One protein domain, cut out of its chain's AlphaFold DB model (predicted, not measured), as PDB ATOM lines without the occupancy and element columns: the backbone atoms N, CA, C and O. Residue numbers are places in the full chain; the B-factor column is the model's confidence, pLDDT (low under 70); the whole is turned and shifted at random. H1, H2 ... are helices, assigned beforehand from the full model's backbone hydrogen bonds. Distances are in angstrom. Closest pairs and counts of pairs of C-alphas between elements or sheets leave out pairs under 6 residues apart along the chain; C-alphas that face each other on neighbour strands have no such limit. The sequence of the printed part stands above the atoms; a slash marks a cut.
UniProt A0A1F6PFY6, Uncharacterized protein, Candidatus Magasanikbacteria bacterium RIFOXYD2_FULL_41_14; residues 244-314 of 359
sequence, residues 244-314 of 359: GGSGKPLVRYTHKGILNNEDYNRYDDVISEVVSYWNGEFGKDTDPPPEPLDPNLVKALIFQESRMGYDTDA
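What this domain is: This is residues 244 to 314 of the 359 residues of an uncharacterized protein of Candidatus Magasanikbacteria bacterium RIFOXYD2_FULL_41_14 (UniProt A0A1F6PFY6). A loose model with little regular structure: the longest helix, H1, and a second helix, H2, meet at a steep angle, with the start of H2 beside the middle of H1. A long loop, residues 283 to 294, folds back from the end of H1 to H2, and an unnamed stretch, residues 244 to 267, makes a long hairpin-like turn before H1. The printed part has 71 residues with two named helices, H1 then H2, and no named strand; the class is all helix, with 27 residues in named elements. It is elongated, spanning 46 by 25 by 16 A, with a radius of gyration of the C-alphas of 13.9 A.

How they stand to each other: H1, residues 268 to 282, and H2, residues 295 to 306, touch, H2 with residues 295 to 299 alone. Their closest C-alphas, of Val 275 and Pro 295, are 5.9 A apart. They run opposite ways at a steep tilt of 64 degrees. In both helices every O i to N i+4 pair is within hydrogen-bond range.

Where its parts are: H1 measures 21.0 A from C-alpha 268 at (261.039, 312.237, 205.807) to C-alpha 282. H2 measures 16.2 A and ends with C-alpha 306 at (266.560, 308.223, 192.762).

The domain as a whole: The two farthest C-alphas, of Asn 260 and Thr 286, are 46.6 A apart. The printed part has no cut, and the link from H1 to H2 is long. Mean pLDDT of the printed part is 77.1; residues 244 to 249, 256 to 257, 286 and 314 are under 70.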
ATOM      1  N   GLY A 244     262.102 309.384 218.017       43.66
ATOM      2  CA  GLY A 244     263.083 308.662 217.209       43.66
ATOM      3  C   GLY A 244     264.242 309.566 216.772       43.66
ATOM      4  O   GLY A 244     265.124 309.119 216.042       43.66
ATOM      5  N   GLY A 245     264.263 310.820 217.226       39.62
ATOM      6  CA  GLY A 245     265.221 311.860 216.875       39.62
ATOM      7  C   GLY A 245     266.415 312.018 217.821       39.62
ATOM      8  O   GLY A 245     266.849 313.141 218.067       39.62
ATOM      9  N   SER A 246     267.022 310.931 218.304       39.09
ATOM     10  CA  SER A 246     268.481 310.946 218.511       39.09
ATOM     11  C   SER A 246     269.230 310.729 217.191       39.09
ATOM     12  O   SER A 246     270.427 311.003 217.102       39.09
ATOM     13  N   GLY A 247     268.515 310.357 216.121       50.09
ATOM     14  CA  GLY A 247     268.931 310.699 214.771       50.09
ATOM     15  C   GLY A 247     268.907 312.216 214.629       50.09
ATOM     16  O   GLY A 247     267.905 312.853 214.951       50.09
ATOM     17  N   LYS A 248     270.011 312.809 214.169       54.41
ATOM     18  CA  LYS A 248     270.045 314.223 213.771       54.41
ATOM     19  C   LYS A 248     268.747 314.536 213.009       54.41
ATOM     20  O   LYS A 248     268.422 313.761 212.103       54.41
ATOM     21  N   PRO A 249     268.021 315.620 213.340       64.94
ATOM     22  CA  PRO A 249     266.790 315.952 212.634       64.94
ATOM     23  C   PRO A 249     267.052 315.914 211.130       64.94
ATOM     24  O   PRO A 249     268.111 316.372 210.680       64.94
ATOM     25  N   LEU A 250     266.130 315.320 210.368       75.38
ATOM     26  CA  LEU A 250     266.286 315.246 208.922       75.38
ATOM     27  C   LEU A 250     266.451 316.660 208.366       75.38
ATOM     28  O   LEU A 250     265.594 317.533 208.520       75.38
ATOM     29  N   VAL A 251     267.589 316.893 207.722       84.50
ATOM     30  CA  VAL A 251     267.903 318.145 207.059       84.50
ATOM     31  C   VAL A 251     266.928 318.288 205.903       84.50
ATOM     32  O   VAL A 251     266.820 317.423 205.028       84.50
ATOM     33  N   ARG A 252     266.178 319.389 205.908       86.38
ATOM     34  CA  ARG A 252     265.249 319.690 204.822       86.38
ATOM     35  C   ARG A 252     266.033 320.131 203.598       86.38
ATOM     36  O   ARG A 252     266.828 321.068 203.673       86.38
ATOM     37  N   TYR A 253     265.765 319.504 202.461       85.06
ATOM     38  CA  TYR A 253     266.291 319.989 201.196       85.06
ATOM     39  C   TYR A 253     265.508 321.220 200.757       85.06
ATOM     40  O   TYR A 253     264.282 321.197 200.652       85.06
ATOM     41  N   THR A 254     266.242 322.302 200.510       82.56
ATOM     42  CA  THR A 254     265.732 323.569 199.964       82.56
ATOM     43  C   THR A 254     265.877 323.645 198.442       82.56
ATOM     44  O   THR A 254     265.437 324.616 197.824       82.56
ATOM     45  N   HIS A 255     266.488 322.626 197.833       76.50
ATOM     46  CA  HIS A 255     266.642 322.509 196.392       76.50
ATOM     47  C   HIS A 255     265.266 322.366 195.733       76.50
ATOM     48  O   HIS A 255     264.515 321.440 196.032       76.50
ATOM     49  N   LYS A 256     264.941 323.291 194.829       67.00
ATOM     50  CA  LYS A 256     263.796 323.163 193.930       67.00
ATOM     51  C   LYS A 256     264.281 322.323 192.759       67.00
ATOM     52  O   LYS A 256     265.152 322.780 192.025       67.00
ATOM     53  N   GLY A 257     263.809 321.084 192.678       68.69
ATOM     54  CA  GLY A 257     264.251 320.123 191.671       68.69
ATOM     55  C   GLY A 257     264.099 320.604 190.230       68.69
ATOM     56  O   GLY A 257     263.532 321.663 189.971       68.69
ATOM     57  N   ILE A 258     264.556 319.798 189.270       76.12
ATOM     58  CA  ILE A 258     264.608 320.159 187.839       76.12
ATOM     59  C   ILE A 258     263.235 320.606 187.304       76.12
ATOM     60  O   ILE A 258     263.151 321.536 186.503       76.12
ATOM     61  N   LEU A 259     262.154 319.985 187.786       76.00
ATOM     62  CA  LEU A 259     260.777 320.271 187.371       76.00
ATOM     63  C   LEU A 259     260.052 321.310 188.253       76.00
ATOM     64  O   LEU A 259     258.876 321.590 188.028       76.00
ATOM     65  N   ASN A 260     260.728 321.906 189.247       76.75
ATOM     66  CA  ASN A 260     260.201 322.897 190.206       76.75
ATOM     67  C   ASN A 260     258.978 322.473 191.053       76.75
ATOM     68  O   ASN A 260     258.497 323.272 191.858       76.75
ATOM     69  N   ASN A 261     258.490 321.240 190.920       79.50
ATOM     70  CA  ASN A 261     257.362 320.674 191.670       79.50
ATOM     71  C   ASN A 261     257.751 319.438 192.505       79.50
ATOM     72  O   ASN A 261     256.883 318.740 193.026       79.50
ATOM     73  N   GLU A 262     259.047 319.153 192.601       85.81
ATOM     74  CA  GLU A 262     259.575 317.989 193.303       85.81
ATOM     75  C   GLU A 262     259.693 318.280 194.800       85.81
ATOM     76  O   GLU A 262     260.326 319.259 195.203       85.81
ATOM     77  N   ASP A 263     259.091 317.422 195.623       88.19
ATOM     78  CA  ASP A 263     259.214 317.474 197.076       88.19
ATOM     79  C   ASP A 263     260.182 316.395 197.556       88.19
ATOM     80  O   ASP A 263     259.821 315.235 197.766       88.19
ATOM     81  N   TYR A 264     261.436 316.790 197.758       87.50
ATOM     82  CA  TYR A 264     262.473 315.893 198.263       87.50
ATOM     83  C   TYR A 264     262.375 315.597 199.766       87.50
ATOM     84  O   TYR A 264     263.243 314.916 200.307       87.50
ATOM     85  N   ASN A 265     261.358 316.120 200.452       88.31
ATOM     86  CA  ASN A 265     261.105 315.862 201.868       88.31
ATOM     87  C   ASN A 265     259.857 314.983 202.077       88.31
ATOM     88  O   ASN A 265     259.499 314.687 203.214       88.31
ATOM     89  N   ARG A 266     259.200 314.536 200.991       87.12
ATOM     90  CA  ARG A 266     257.930 313.784 201.031       87.12
ATOM     91  C   ARG A 266     257.985 312.449 201.780       87.12
ATOM     92  O   ARG A 266     256.942 311.899 202.111       87.12
ATOM     93  N   TYR A 267     259.186 311.920 202.007       86.12
ATOM     94  CA  TYR A 267     259.416 310.645 202.686       86.12
ATOM     95  C   TYR A 267     260.150 310.799 204.021       86.12
ATOM     96  O   TYR A 267     260.609 309.798 204.556       86.12
ATOM     97  N   ASP A 268     260.269 312.008 204.575       83.31
ATOM     98  CA  ASP A 268     261.039 312.237 205.807       83.31
ATOM     99  C   ASP A 268     260.532 311.391 206.988       83.31
ATOM    100  O   ASP A 268     261.329 310.763 207.691       83.31
ATOM    101  N   ASP A 269     259.211 311.288 207.153       75.25
ATOM    102  CA  ASP A 269     258.602 310.465 208.206       75.25
ATOM    103  C   ASP A 269     258.904 308.972 207.993       75.25
ATOM    104  O   ASP A 269     259.326 308.278 208.917       75.25
ATOM    105  N   VAL A 270     258.780 308.492 206.749       80.00
ATOM    106  CA  VAL A 270     259.040 307.090 206.373       80.00
ATOM    107  C   VAL A 270     260.516 306.737 206.553       80.00
ATOM    108  O   VAL A 270     260.841 305.673 207.070       80.00
ATOM    109  N   ILE A 271     261.426 307.628 206.153       83.62
ATOM    110  CA  ILE A 271     262.871 307.447 206.327       83.62
ATOM    111  C   ILE A 271     263.200 307.349 207.817       83.62
ATOM    112  O   ILE A 271     263.938 306.451 208.217       83.62
ATOM    113  N   SER A 272     262.626 308.230 208.637       78.38
ATOM    114  CA  SER A 272     262.840 308.226 210.088       78.38
ATOM    115  C   SER A 272     262.336 306.931 210.729       78.38
ATOM    116  O   SER A 272     263.046 306.320 211.530       78.38
ATOM    117  N   GLU A 273     261.149 306.465 210.333       74.94
ATOM    118  CA  GLU A 273     260.561 305.210 210.812       74.94
ATOM    119  C   GLU A 273     261.415 303.990 210.434       74.94
ATOM    120  O   GLU A 273     261.767 303.186 211.299       74.94
ATOM    121  N   VAL A 274     261.809 303.874 209.161       80.00
ATOM    122  CA  VAL A 274     262.610 302.748 208.654       80.00
ATOM    123  C   VAL A 274     263.990 302.711 209.305       80.00
ATOM    124  O   VAL A 274     264.462 301.644 209.696       80.00
ATOM    125  N   VAL A 275     264.638 303.867 209.460       83.94
ATOM    126  CA  VAL A 275     265.941 303.964 210.131       83.94
ATOM    127  C   VAL A 275     265.823 303.573 211.600       83.94
ATOM    128  O   VAL A 275     266.649 302.810 212.096       83.94
ATOM    129  N   SER A 276     264.774 304.032 212.289       75.94
ATOM    130  CA  SER A 276     264.513 303.640 213.675       75.94
ATOM    131  C   SER A 276     264.289 302.133 213.805       75.94
ATOM    132  O   SER A 276     264.817 301.525 214.735       75.94
ATOM    133  N   TYR A 277     263.529 301.529 212.888       79.25
ATOM    134  CA  TYR A 277     263.302 300.085 212.859       79.25
ATOM    135  C   TYR A 277     264.620 299.316 212.712       79.25
ATOM    136  O   TYR A 277     264.937 298.474 213.551       79.25
ATOM    137  N   TRP A 278     265.427 299.646 211.699       83.25
ATOM    138  CA  TRP A 278     266.687 298.944 211.438       83.25
ATOM    139  C   TRP A 278     267.722 299.138 212.538       83.25
ATOM    140  O   TRP A 278     268.394 298.179 212.900       83.25
ATOM    141  N   ASN A 279     267.818 300.329 213.131       82.12
ATOM    142  CA  ASN A 279     268.668 300.538 214.305       82.12
ATOM    143  C   ASN A 279     268.236 299.661 215.485       82.12
ATOM    144  O   ASN A 279     269.089 299.116 216.185       82.12
ATOM    145  N   GLY A 280     266.926 299.477 215.675       71.44
ATOM    146  CA  GLY A 280     266.384 298.540 216.655       71.44
ATOM    147  C   GLY A 280     266.736 297.082 216.350       71.44
ATOM    148  O   GLY A 280     267.045 296.337 217.274       71.44
ATOM    149  N   GLU A 281     266.723 296.666 215.081       77.62
ATOM    150  CA  GLU A 281     267.141 295.315 214.683       77.62
ATOM    151  C   GLU A 281     268.653 295.102 214.841       77.62
ATOM    152  O   GLU A 281     269.063 294.117 215.452       77.62
ATOM    153  N   PHE A 282     269.488 296.037 214.378       77.75
ATOM    154  CA  PHE A 282     270.946 295.941 214.508       77.75
ATOM    155  C   PHE A 282     271.405 295.960 215.964       77.75
ATOM    156  O   PHE A 282     272.337 295.244 216.315       77.75
ATOM    157  N   GLY A 283     270.728 296.718 216.830       71.94
ATOM    158  CA  GLY A 283     271.029 296.760 218.261       71.94
ATOM    159  C   GLY A 283     270.810 295.432 218.997       71.94
ATOM    160  O   GLY A 283     271.277 295.289 220.123       71.94
ATOM    161  N   LYS A 284     270.119 294.458 218.383       74.50
ATOM    162  CA  LYS A 284     269.929 293.108 218.945       74.50
ATOM    163  C   LYS A 284     271.080 292.153 218.618       74.50
ATOM    164  O   LYS A 284     271.088 291.044 219.150       74.50
ATOM    165  N   ASP A 285     271.999 292.529 217.728       71.44
ATOM    166  CA  ASP A 285     273.135 291.679 217.373       71.44
ATOM    167  C   ASP A 285     274.129 291.568 218.544       71.44
ATOM    168  O   ASP A 285     274.224 292.441 219.406       71.44
ATOM    169  N   THR A 286     274.881 290.471 218.571       68.50
ATOM    170  CA  THR A 286     275.995 290.234 219.497       68.50
ATOM    171  C   THR A 286     277.144 291.226 219.319       68.50
ATOM    172  O   THR A 286     277.818 291.539 220.298       68.50
ATOM    173  N   ASP A 287     277.338 291.740 218.101       71.25
ATOM    174  CA  ASP A 287     278.353 292.739 217.756       71.25
ATOM    175  C   ASP A 287     277.707 293.865 216.909       71.25
ATOM    176  O   ASP A 287     277.920 293.930 215.695       71.25
ATOM    177  N   PRO A 288     276.872 294.744 217.503       76.69
ATOM    178  CA  PRO A 288     276.155 295.774 216.754       76.69
ATOM    179  C   PRO A 288     277.121 296.835 216.192       76.69
ATOM    180  O   PRO A 288     278.200 297.054 216.758       76.69
ATOM    181  N   PRO A 289     276.746 297.553 215.113       76.12
ATOM    182  CA  PRO A 289     277.516 298.694 214.633       76.12
ATOM    183  C   PRO A 289     277.777 299.705 215.764       76.12
ATOM    184  O   PRO A 289     276.867 299.997 216.544       76.12
ATOM    185  N   PRO A 290     278.994 300.275 215.859       74.38
ATOM    186  CA  PRO A 290     279.344 301.198 216.940       74.38
ATOM    187  C   PRO A 290     278.561 302.516 216.874       74.38
ATOM    188  O   PRO A 290     278.426 303.204 217.883       74.38
ATOM    189  N   GLU A 291     278.046 302.862 215.694       76.88
ATOM    190  CA  GLU A 291     277.193 304.020 215.466       76.88
ATOM    191  C   GLU A 291     275.893 303.574 214.783       76.88
ATOM    192  O   GLU A 291     275.942 302.757 213.856       76.88
ATOM    193  N   PRO A 292     274.729 304.094 215.213       78.94
ATOM    194  CA  PRO A 292     273.461 303.808 214.559       78.94
ATOM    195  C   PRO A 292     273.414 304.431 213.158       78.94
ATOM    196  O   PRO A 292     274.048 305.449 212.879       78.94
ATOM    197  N   LEU A 293     272.601 303.843 212.283       83.81
ATOM    198  CA  LEU A 293     272.305 304.361 210.954       83.81
ATOM    199  C   LEU A 293     271.768 305.800 211.049       83.81
ATOM    200  O   LEU A 293     270.756 306.046 211.709       83.81
ATOM    201  N   ASP A 294     272.446 306.741 210.382       84.06
ATOM    202  CA  ASP A 294     272.060 308.158 210.339       84.06
ATOM    203  C   ASP A 294     270.924 308.361 209.316       84.06
ATOM    204  O   ASP A 294     271.115 308.092 208.122       84.06
ATOM    205  N   PRO A 295     269.748 308.872 209.725       85.62
ATOM    206  CA  PRO A 295     268.644 309.092 208.797       85.62
ATOM    207  C   PRO A 295     268.974 310.121 207.709       85.62
ATOM    208  O   PRO A 295     268.470 310.005 206.592       85.62
ATOM    209  N   ASN A 296     269.872 311.080 207.966       85.88
ATOM    210  CA  ASN A 296     270.326 312.024 206.941       85.88
ATOM    211  C   ASN A 296     271.204 311.362 205.883       85.88
ATOM    212  O   ASN A 296     271.158 311.769 204.723       85.88
ATOM    213  N   LEU A 297     271.976 310.339 206.260       87.50
ATOM    214  CA  LEU A 297     272.750 309.554 205.303       87.50
ATOM    215  C   LEU A 297     271.809 308.765 204.390       87.50
ATOM    216  O   LEU A 297     271.954 308.825 203.174       87.50
ATOM    217  N   VAL A 298     270.801 308.102 204.960       88.19
ATOM    218  CA  VAL A 298     269.783 307.383 204.177       88.19
ATOM    219  C   VAL A 298     269.035 308.334 203.244       88.19
ATOM    220  O   VAL A 298     268.899 308.051 202.056       88.19
ATOM    221  N   LYS A 299     268.620 309.502 203.744       89.12
ATOM    222  CA  LYS A 299     267.976 310.542 202.931       89.12
ATOM    223  C   LYS A 299     268.873 311.006 201.776       89.12
ATOM    224  O   LYS A 299     268.395 311.130 200.649       89.12
ATOM    225  N   ALA A 300     270.164 311.215 202.031       86.12
ATOM    226  CA  ALA A 300     271.131 311.604 201.007       86.12
ATOM    227  C   ALA A 300     271.346 310.517 199.949       86.12
ATOM    228  O   ALA A 300     271.394 310.839 198.764       86.12
ATOM    229  N   LEU A 301     271.408 309.246 200.352       86.38
ATOM    230  CA  LEU A 301     271.498 308.119 199.425       86.38
ATOM    231  C   LEU A 301     270.260 308.044 198.529       86.38
ATOM    232  O   LEU A 301     270.386 308.037 197.312       86.38
ATOM    233  N   ILE A 302     269.053 308.092 199.101       85.38
ATOM    234  CA  ILE A 302     267.809 308.058 198.312       85.38
ATOM    235  C   ILE A 302     267.745 309.244 197.336       85.38
ATOM    236  O   ILE A 302     267.309 309.090 196.190       85.38
ATOM    237  N   PHE A 303     268.178 310.429 197.776       85.06
ATOM    238  CA  PHE A 303     268.258 311.609 196.922       85.06
ATOM    239  C   PHE A 303     269.239 311.419 195.762       85.06
ATOM    240  O   PHE A 303     268.868 311.674 194.621       85.06
ATOM    241  N   GLN A 304     270.457 310.956 196.040       82.38
ATOM    242  CA  GLN A 304     271.488 310.748 195.026       82.38
ATOM    243  C   GLN A 304     271.083 309.669 194.018       82.38
ATOM    244  O   GLN A 304     271.295 309.842 192.822       82.38
ATOM    245  N   GLU A 305     270.488 308.580 194.502       76.44
ATOM    246  CA  GLU A 305     270.197 307.401 193.687       76.44
ATOM    247  C   GLU A 305     268.913 307.536 192.883       76.44
ATOM    248  O   GLU A 305     268.835 306.997 191.796       76.44
ATOM    249  N   SER A 306     267.889 308.218 193.398       81.12
ATOM    250  CA  SER A 306     266.560 308.223 192.762       81.12
ATOM    251  C   SER A 306     265.940 309.606 192.629       81.12
ATOM    252  O   SER A 306     264.787 309.732 192.212       81.12
ATOM    253  N   ARG A 307     266.641 310.653 193.079       82.19
ATOM    254  CA  ARG A 307     266.060 311.984 193.300       82.19
ATOM    255  C   ARG A 307     264.776 311.889 194.122       82.19
ATOM    256  O   ARG A 307     263.788 312.518 193.786       82.19
ATOM    257  N   MET A 308     264.758 311.065 195.175       85.19
ATOM    258  CA  MET A 308     263.544 310.747 195.951       85.19
ATOM    259  C   MET A 308     262.419 310.109 195.131       85.19
ATOM    260  O   MET A 308     261.245 310.378 195.379       85.19
ATOM    261  N   GLY A 309     262.751 309.263 194.159       79.94
ATOM    262  CA  GLY A 309     261.804 308.626 193.242       79.94
ATOM    263  C   GLY A 309     261.272 309.546 192.138       79.94
ATOM    264  O   GLY A 309     260.185 309.286 191.624       79.94
ATOM    265  N   TYR A 310     261.980 310.635 191.818       81.94
ATOM    266  CA  TYR A 310     261.695 311.494 190.658       81.94
ATOM    267  C   TYR A 310     262.565 311.163 189.437       81.94
ATOM    268  O   TYR A 310     262.259 311.615 188.337       81.94
ATOM    269  N   ASP A 311     263.638 310.396 189.615       77.50
ATOM    270  CA  ASP A 311     264.481 309.925 188.523       77.50
ATOM    271  C   ASP A 311     263.983 308.564 188.018       77.50
ATOM    272  O   ASP A 311     264.001 307.578 188.753       77.50
ATOM    273  N   THR A 312     263.484 308.521 186.781       71.62
ATOM    274  CA  THR A 312     262.987 307.291 186.142       71.62
ATOM    275  C   THR A 312     264.085 306.492 185.449       71.62
ATOM    276  O   THR A 312     263.870 305.318 185.152       71.62
ATOM    277  N   ASP A 313     265.236 307.120 185.199       71.00
ATOM    278  CA  ASP A 313     266.391 306.513 184.528       71.00
ATOM    279  C   ASP A 313     267.483 306.109 185.532       71.00
ATOM    280  O   ASP A 313     268.448 305.426 185.182       71.00
ATOM    281  N   ALA A 314     267.313 306.494 186.797       64.12
ATOM    282  CA  ALA A 314     268.078 306.008 187.928       64.12
ATOM    283  C   ALA A 314     268.034 304.474 188.015       64.12
ATOM    284  O   ALA A 314     267.035 303.868 188.411       64.12
TER     285      ALA A 314